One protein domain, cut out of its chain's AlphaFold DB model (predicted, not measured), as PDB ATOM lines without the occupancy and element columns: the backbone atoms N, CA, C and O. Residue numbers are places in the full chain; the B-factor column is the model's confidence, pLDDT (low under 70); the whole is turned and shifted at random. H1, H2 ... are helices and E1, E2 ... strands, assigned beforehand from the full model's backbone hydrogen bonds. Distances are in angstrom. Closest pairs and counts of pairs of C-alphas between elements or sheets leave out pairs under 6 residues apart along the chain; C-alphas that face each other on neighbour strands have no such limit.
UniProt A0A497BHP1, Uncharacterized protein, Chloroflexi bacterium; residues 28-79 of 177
ATOM      1  N   SER A  28     -18.811   4.854 -15.815       84.50
ATOM      2  CA  SER A  28     -17.587   5.645 -15.733       84.50
ATOM      3  C   SER A  28     -16.940   5.446 -14.363       84.50
ATOM      4  O   SER A  28     -17.476   5.846 -13.334       84.50
ATOM      5  N   ARG A  29     -15.751   4.834 -14.331       79.50
ATOM      6  CA  ARG A  29     -15.069   4.433 -13.081       79.50
ATOM      7  C   ARG A  29     -14.706   5.591 -12.143       79.50
ATOM      8  O   ARG A  29     -14.395   5.332 -10.988       79.50
ATOM      9  N   ASN A  30     -14.685   6.823 -12.648       78.75
ATOM     10  CA  ASN A  30     -14.286   8.010 -11.888       78.75
ATOM     11  C   ASN A  30     -15.473   8.904 -11.499       78.75
ATOM     12  O   ASN A  30     -15.269   9.890 -10.796       78.75
ATOM     13  N   GLU A  31     -16.679   8.594 -11.976       79.56
ATOM     14  CA  GLU A  31     -17.861   9.457 -11.833       79.56
ATOM     15  C   GLU A  31     -19.050   8.693 -11.250       79.56
ATOM     16  O   GLU A  31     -19.765   9.227 -10.404       79.56
ATOM     17  N   ASP A  32     -19.227   7.430 -11.645       82.81
ATOM     18  CA  ASP A  32     -20.345   6.603 -11.213       82.81
ATOM     19  C   ASP A  32     -19.972   5.742 -10.004       82.81
ATOM     20  O   ASP A  32     -18.860   5.216  -9.897       82.81
ATOM     21  N   PHE A  33     -20.944   5.521  -9.123       79.38
ATOM     22  CA  PHE A  33     -20.851   4.545  -8.045       79.38
ATOM     23  C   PHE A  33     -21.921   3.467  -8.220       79.38
ATOM     24  O   PHE A  33     -23.014   3.718  -8.724       79.38
ATOM     25  N   VAL A  34     -21.600   2.244  -7.803       81.69
ATOM     26  CA  VAL A  34     -22.557   1.134  -7.769       81.69
ATOM     27  C   VAL A  34     -23.098   1.045  -6.352       81.69
ATOM     28  O   VAL A  34     -22.401   0.567  -5.459       81.69
ATOM     29  N   ASP A  35     -24.331   1.502  -6.149       78.69
ATOM     30  CA  ASP A  35     -25.063   1.202  -4.921       78.69
ATOM     31  C   ASP A  35     -25.806  -0.124  -5.100       78.69
ATOM     32  O   ASP A  35     -26.596  -0.308  -6.030       78.69
ATOM     33  N   CYS A  36     -25.510  -1.084  -4.235       74.38
ATOM     34  CA  CYS A  36     -26.123  -2.398  -4.262       74.38
ATOM     35  C   CYS A  36     -26.360  -2.875  -2.834       74.38
ATOM     36  O   CYS A  36     -25.600  -2.581  -1.913       74.38
ATOM     37  N   ARG A  37     -27.426  -3.658  -2.643       73.50
ATOM     38  CA  ARG A  37     -27.752  -4.210  -1.323       73.50
ATOM     39  C   ARG A  37     -26.677  -5.177  -0.819       73.50
ATOM     40  O   ARG A  37     -26.530  -5.339   0.390       73.50
ATOM     41  N   GLY A  38     -25.926  -5.796  -1.728       66.88
ATOM     42  CA  GLY A  38     -24.729  -6.537  -1.381       66.88
ATOM     43  C   GLY A  38     -23.960  -7.069  -2.583       66.88
ATOM     44  O   GLY A  38     -24.471  -7.108  -3.701       66.88
ATOM     45  N   VAL A  39     -22.730  -7.493  -2.307       73.75
ATOM     46  CA  VAL A  39     -21.832  -8.172  -3.242       73.75
ATOM     47  C   VAL A  39     -21.475  -9.527  -2.641       73.75
ATOM     48  O   VAL A  39     -20.996  -9.598  -1.504       73.75
ATOM     49  N   THR A  40     -21.711 -10.592  -3.401       66.94
ATOM     50  CA  THR A  40     -21.270 -11.953  -3.083       66.94
ATOM     51  C   THR A  40     -20.151 -12.347  -4.041       66.94
ATOM     52  O   THR A  40     -20.191 -12.034  -5.231       66.94
ATOM     53  N   VAL A  41     -19.113 -12.993  -3.512       66.00
ATOM     54  CA  VAL A  41     -18.001 -13.523  -4.310       66.00
ATOM     55  C   VAL A  41     -18.067 -15.038  -4.219       66.00
ATOM     56  O   VAL A  41     -17.954 -15.593  -3.129       66.00
ATOM     57  N   GLN A  42     -18.288 -15.688  -5.358       64.25
ATOM     58  CA  GLN A  42     -18.419 -17.137  -5.448       64.25
ATOM     59  C   GLN A  42     -17.038 -17.792  -5.594       64.25
ATOM     60  O   GLN A  42     -16.186 -17.285  -6.330       64.25
ATOM     61  N   ASP A  43     -16.822 -18.916  -4.909       62.62
ATOM     62  CA  ASP A  43     -15.696 -19.813  -5.183       62.62
ATOM     63  C   ASP A  43     -16.066 -20.893  -6.218       62.62
ATOM     64  O   ASP A  43     -17.184 -20.955  -6.732       62.62
ATOM     65  N   ASP A  44     -15.109 -21.745  -6.570       64.62
ATOM     66  CA  ASP A  44     -15.257 -22.793  -7.580       64.62
ATOM     67  C   ASP A  44     -16.126 -23.989  -7.139       64.62
ATOM     68  O   ASP A  44     -16.342 -24.907  -7.932       64.62
ATOM     69  N   THR A  45     -16.657 -23.993  -5.908       62.41
ATOM     70  CA  THR A  45     -17.296 -25.170  -5.286       62.41
ATOM     71  C   THR A  45     -18.757 -24.993  -4.854       62.41
ATOM     72  O   THR A  45     -19.333 -25.912  -4.277       62.41
ATOM     73  N   SER A  46     -19.389 -23.869  -5.206       60.66
ATOM     74  CA  SER A  46     -20.826 -23.589  -5.017       60.66
ATOM     75  C   SER A  46     -21.322 -23.615  -3.561       60.66
ATOM     76  O   SER A  46     -22.116 -24.476  -3.181       60.66
ATOM     77  N   ASN A  47     -20.925 -22.627  -2.756       57.69
ATOM     78  CA  ASN A  47     -21.690 -22.221  -1.571       57.69
ATOM     79  C   ASN A  47     -21.741 -20.687  -1.487       57.69
ATOM     80  O   ASN A  47     -20.761 -20.033  -1.136       57.69
ATOM     81  N   ASP A  48     -22.907 -20.126  -1.807       57.09
ATOM     82  CA  ASP A  48     -23.121 -18.709  -2.139       57.09
ATOM     83  C   ASP A  48     -23.140 -17.725  -0.947       57.09
ATOM     84  O   ASP A  48     -23.449 -16.552  -1.139       57.09
ATOM     85  N   ASP A  49     -22.771 -18.140   0.271       57.34
ATOM     86  CA  ASP A  49     -22.996 -17.325   1.483       57.34
ATOM     87  C   ASP A  49     -21.794 -17.210   2.441       57.34
ATOM     88  O   ASP A  49     -21.940 -16.688   3.545       57.34
ATOM     89  N   LEU A  50     -20.590 -17.664   2.069       63.69
ATOM     90  CA  LEU A  50     -19.475 -17.661   3.028       63.69
ATOM     91  C   LEU A  50     -18.887 -16.270   3.285       63.69
ATOM     92  O   LEU A  50     -18.379 -16.038   4.370       63.69
ATOM     93  N   VAL A  51     -18.921 -15.333   2.337       72.06
ATOM     94  CA  VAL A  51     -18.502 -13.950   2.607       72.06
ATOM     95  C   VAL A  51     -19.388 -12.987   1.834       72.06
ATOM     96  O   VAL A  51     -19.488 -13.069   0.609       72.06
ATOM     97  N   ARG A  52     -20.017 -12.048   2.543       80.81
ATOM     98  CA  ARG A  52     -20.914 -11.054   1.942       80.81
ATOM     99  C   ARG A  52     -20.638  -9.674   2.505       80.81
ATOM    100  O   ARG A  52     -20.592  -9.509   3.720       80.81
ATOM    101  N   VAL A  53     -20.544  -8.678   1.632       83.50
ATOM    102  CA  VAL A  53     -20.650  -7.270   2.033       83.50
ATOM    103  C   VAL A  53     -22.054  -6.806   1.684       83.50
ATOM    104  O   VAL A  53     -22.480  -6.974   0.543       83.50
ATOM    105  N   SER A  54     -22.796  -6.272   2.648       82.12
ATOM    106  CA  SER A  54     -24.168  -5.798   2.446       82.12
ATOM    107  C   SER A  54     -24.446  -4.490   3.175       82.12
ATOM    108  O   SER A  54     -23.768  -4.159   4.144       82.12
ATOM    109  N   ARG A  55     -25.472  -3.762   2.737       79.62
ATOM    110  CA  ARG A  55     -25.997  -2.590   3.446       79.62
ATOM    111  C   ARG A  55     -27.313  -2.946   4.137       79.62
ATOM    112  O   ARG A  55     -28.199  -3.523   3.504       79.62
ATOM    113  N   ASP A  56     -27.432  -2.596   5.413       80.69
ATOM    114  CA  ASP A  56     -28.675  -2.690   6.182       80.69
ATOM    115  C   ASP A  56     -28.981  -1.318   6.797       80.69
ATOM    116  O   ASP A  56     -28.283  -0.854   7.694       80.69
ATOM    117  N   GLY A  57     -29.963  -0.609   6.234       85.56
ATOM    118  CA  GLY A  57     -30.198   0.800   6.560       85.56
ATOM    119  C   GLY A  57     -28.996   1.686   6.207       85.56
ATOM    120  O   GLY A  57     -28.580   1.744   5.048       85.56
ATOM    121  N   ASP A  58     -28.446   2.377   7.205       84.81
ATOM    122  CA  ASP A  58     -27.264   3.240   7.060       84.81
ATOM    123  C   ASP A  58     -25.939   2.521   7.365       84.81
ATOM    124  O   ASP A  58     -24.870   3.100   7.173       84.81
ATOM    125  N   ASP A  59     -25.988   1.247   7.767       82.19
ATOM    126  CA  ASP A  59     -24.808   0.481   8.155       82.19
ATOM    127  C   ASP A  59     -24.294  -0.425   7.030       82.19
ATOM    128  O   ASP A  59     -25.049  -1.103   6.323       82.19
ATOM    129  N   MET A  60     -22.965  -0.499   6.913       85.12
ATOM    130  CA  MET A  60     -22.296  -1.567   6.170       85.12
ATOM    131  C   MET A  60     -22.090  -2.787   7.068       85.12
ATOM    132  O   MET A  60     -21.601  -2.681   8.196       85.12
ATOM    133  N   THR A  61     -22.402  -3.954   6.521       87.88
ATOM    134  CA  THR A  61     -22.327  -5.259   7.178       87.88
ATOM    135  C   THR A  61     -21.430  -6.206   6.386       87.88
ATOM    136  O   THR A  61     -21.414  -6.193   5.156       87.88
ATOM    137  N   PHE A  62     -20.696  -7.042   7.108       87.75
ATOM    138  CA  PHE A  62     -19.741  -8.017   6.603       87.75
ATOM    139  C   PHE A  62     -20.094  -9.373   7.207       87.75
ATOM    140  O   PHE A  62     -19.978  -9.562   8.415       87.75
ATOM    141  N   LEU A  63     -20.563 -10.305   6.386       86.25
ATOM    142  CA  LEU A  63     -20.743 -11.701   6.763       86.25
ATOM    143  C   LEU A  63     -19.417 -12.424   6.546       86.25
ATOM    144  O   LEU A  63     -18.863 -12.347   5.449       86.25
ATOM    145  N   ASP A  64     -18.900 -13.088   7.574       83.56
ATOM    146  CA  ASP A  64     -17.694 -13.906   7.466       83.56
ATOM    147  C   ASP A  64     -18.010 -15.379   7.151       83.56
ATOM    148  O   ASP A  64     -19.161 -15.817   7.193       83.56
ATOM    149  N   LYS A  65     -16.956 -16.176   6.918       80.56
ATOM    150  CA  LYS A  65     -17.064 -17.618   6.615       80.56
ATOM    151  C   LYS A  65     -17.745 -18.450   7.700       80.56
ATOM    152  O   LYS A  65     -18.072 -19.607   7.461       80.56
ATOM    153  N   ASN A  66     -17.905 -17.893   8.898       85.19
ATOM    154  CA  ASN A  66     -18.577 -18.535  10.020       85.19
ATOM    155  C   ASN A  66     -20.044 -18.093  10.119       85.19
ATOM    156  O   ASN A  66     -20.682 -18.333  11.143       85.19
ATOM    157  N   ASN A  67     -20.570 -17.434   9.082       83.31
ATOM    158  CA  ASN A  67     -21.915 -16.878   9.032       83.31
ATOM    159  C   ASN A  67     -22.167 -15.840  10.145       83.31
ATOM    160  O   ASN A  67     -23.287 -15.690  10.636       83.31
ATOM    161  N   THR A  68     -21.115 -15.135  10.578       87.69
ATOM    162  CA  THR A  68     -21.206 -14.069  11.578       87.69
ATOM    163  C   THR A  68     -21.273 -12.720  10.880       87.69
ATOM    164  O   THR A  68     -20.360 -12.350  10.146       87.69
ATOM    165  N   VAL A  69     -22.343 -11.966  11.133       89.25
ATOM    166  CA  VAL A  69     -22.474 -10.587  10.651       89.25
ATOM    167  C   VAL A  69     -21.677  -9.660  11.564       89.25
ATOM    168  O   VAL A  69     -21.822  -9.711  12.785       89.25
ATOM    169  N   LYS A  70     -20.838  -8.817  10.964       90.38
ATOM    170  CA  LYS A  70     -20.105  -7.735  11.619       90.38
ATOM    171  C   LYS A  70     -20.439  -6.413  10.949       90.38
ATOM    172  O   LYS A  70     -20.390  -6.308   9.730       90.38
ATOM    173  N   THR A  71     -20.741  -5.393  11.727       90.81
ATOM    174  CA  THR A  71     -20.771  -4.005  11.255       90.81
ATOM    175  C   THR A  71     -19.349  -3.478  11.066       90.81
ATOM    176  O   THR A  71     -18.388  -4.020  11.625       90.81
ATOM    177  N   LEU A  72     -19.192  -2.378  10.324       83.56
ATOM    178  CA  LEU A  72     -17.904  -1.677  10.257       83.56
ATOM    179  C   LEU A  72     -17.394  -1.293  11.659       83.56
ATOM    180  O   LEU A  72     -16.213  -1.457  11.953       83.56
ATOM    181  N   THR A  73     -18.291  -0.847  12.541       83.75
ATOM    182  CA  THR A  73     -17.982  -0.504  13.937       83.75
ATOM    183  C   THR A  73     -17.437  -1.698  14.717       83.75
ATOM    184  O   THR A  73     -16.444  -1.566  15.428       83.75
ATOM    185  N   GLU A  74     -18.032  -2.882  14.566       86.00
ATOM    186  CA  GLU A  74     -17.551  -4.099  15.229       86.00
ATOM    187  C   GLU A  74     -16.217  -4.585  14.664       86.00
ATOM    188  O   GLU A  74     -15.381  -5.072  15.423       86.00
ATOM    189  N   LEU A  75     -15.979  -4.427  13.357       82.62
ATOM    190  CA  LEU A  75     -14.673  -4.724  12.766       82.62
ATOM    191  C   LEU A  75     -13.591  -3.781  13.305       82.62
ATOM    192  O   LEU A  75     -12.533  -4.254  13.719       82.62
ATOM    193  N   LEU A  76     -13.881  -2.478  13.384       78.94
ATOM    194  CA  LEU A  76     -12.993  -1.478  13.986       78.94
ATOM    195  C   LEU A  76     -12.730  -1.758  15.471       78.94
ATOM    196  O   LEU A  76     -11.602  -1.597  15.927       78.94
ATOM    197  N   ALA A  77     -13.736  -2.227  16.210       79.06
ATOM    198  CA  ALA A  77     -13.589  -2.615  17.610       79.06
ATOM    199  C   ALA A  77     -12.825  -3.941  17.795       79.06
ATOM    200  O   ALA A  77     -12.175  -4.143  18.818       79.06
ATOM    201  N   SER A  78     -12.897  -4.851  16.817       73.12
ATOM    202  CA  SER A  78     -12.197  -6.145  16.843       73.12
ATOM    203  C   SER A  78     -10.722  -6.050  16.449       73.12
ATOM    204  O   SER A  78      -9.926  -6.919  16.812       73.12
ATOM    205  N   GLY A  79     -10.340  -4.980  15.744       67.62
ATOM    206  CA  GLY A  79      -8.953  -4.589  15.559       67.62
ATOM    207  C   GLY A  79      -8.399  -4.100  16.888       67.62
ATOM    208  O   GLY A  79      -8.365  -2.901  17.135       67.62
TER     209      GLY A  79
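Overview. This is residues 28 to 79 of the 177 residues of an uncharacterized protein of Chloroflexi bacterium (UniProt A0A497BHP1). A small sheet of four strands, running back and forth, has the short helix H1 packed on one face at its E3 and E4 end, while residues 28 to 34 stick out as a free tail before E1. The long loop between E1 and E2 reaches beyond the strands. The printed part has 52 residues, in the order E1, E2, E3, E4, H1; the sheet order is E1 - E2 - E3 - E4, all antiparallel. The class is mixed, helices and strands, with under half of the residues in named elements. The whole is loose, with a radius of gyration of the C-alphas of 13.0 A and spans of 35 by 32 by 20 A.

Arrangement. E1, residues 38 to 40, and E2, residues 52 to 56, form a hairpin at 168 degrees, with N 39 and O 53 2.9 A apart, within hydrogen-bond range. E3, residues 59 to 63, forms a hairpin with E2 at 151 degrees, N 61 and O 54 being 2.7 A apart. E4, residues 69 to 71, forms a hairpin with E3 at 146 degrees, N 62 and O 70 being 2.7 A apart. The four strands make a meander, each the antiparallel neighbour of the one before. E1 is apart from E3 and E4. H1, residues 72 to 78, is on the sheet at a height of 7.1 A, only just over E4 with 3 of its C-alphas, and slantwise to the strands, at 51 degrees to E4 on the local plane. The closest C-alphas of E3 and H1 are those of Met 60 and Leu 72, 6.0 A apart. In H1 every O i to N i+4 pair is within hydrogen-bond range.

Along the chain. E1 begins at C-alpha 38 (-24.729, -6.537, -1.381) and measures 6.6 A. E2 measures 12.2 A, E3 12.9 A and E4 6.8 A. H1 measures 9.8 A and ends at C-alpha 78 (-12.197, -6.145, 16.843).

Size, cuts and confidence. The C-alphas farthest apart are those of Glu 31 and Asn 66, 35.5 A. The printed part has no cut; the link from E1 to E2 is long, the others tight. The pLDDT is under 70 at residue 38, residues 40 to 50 and residue 79.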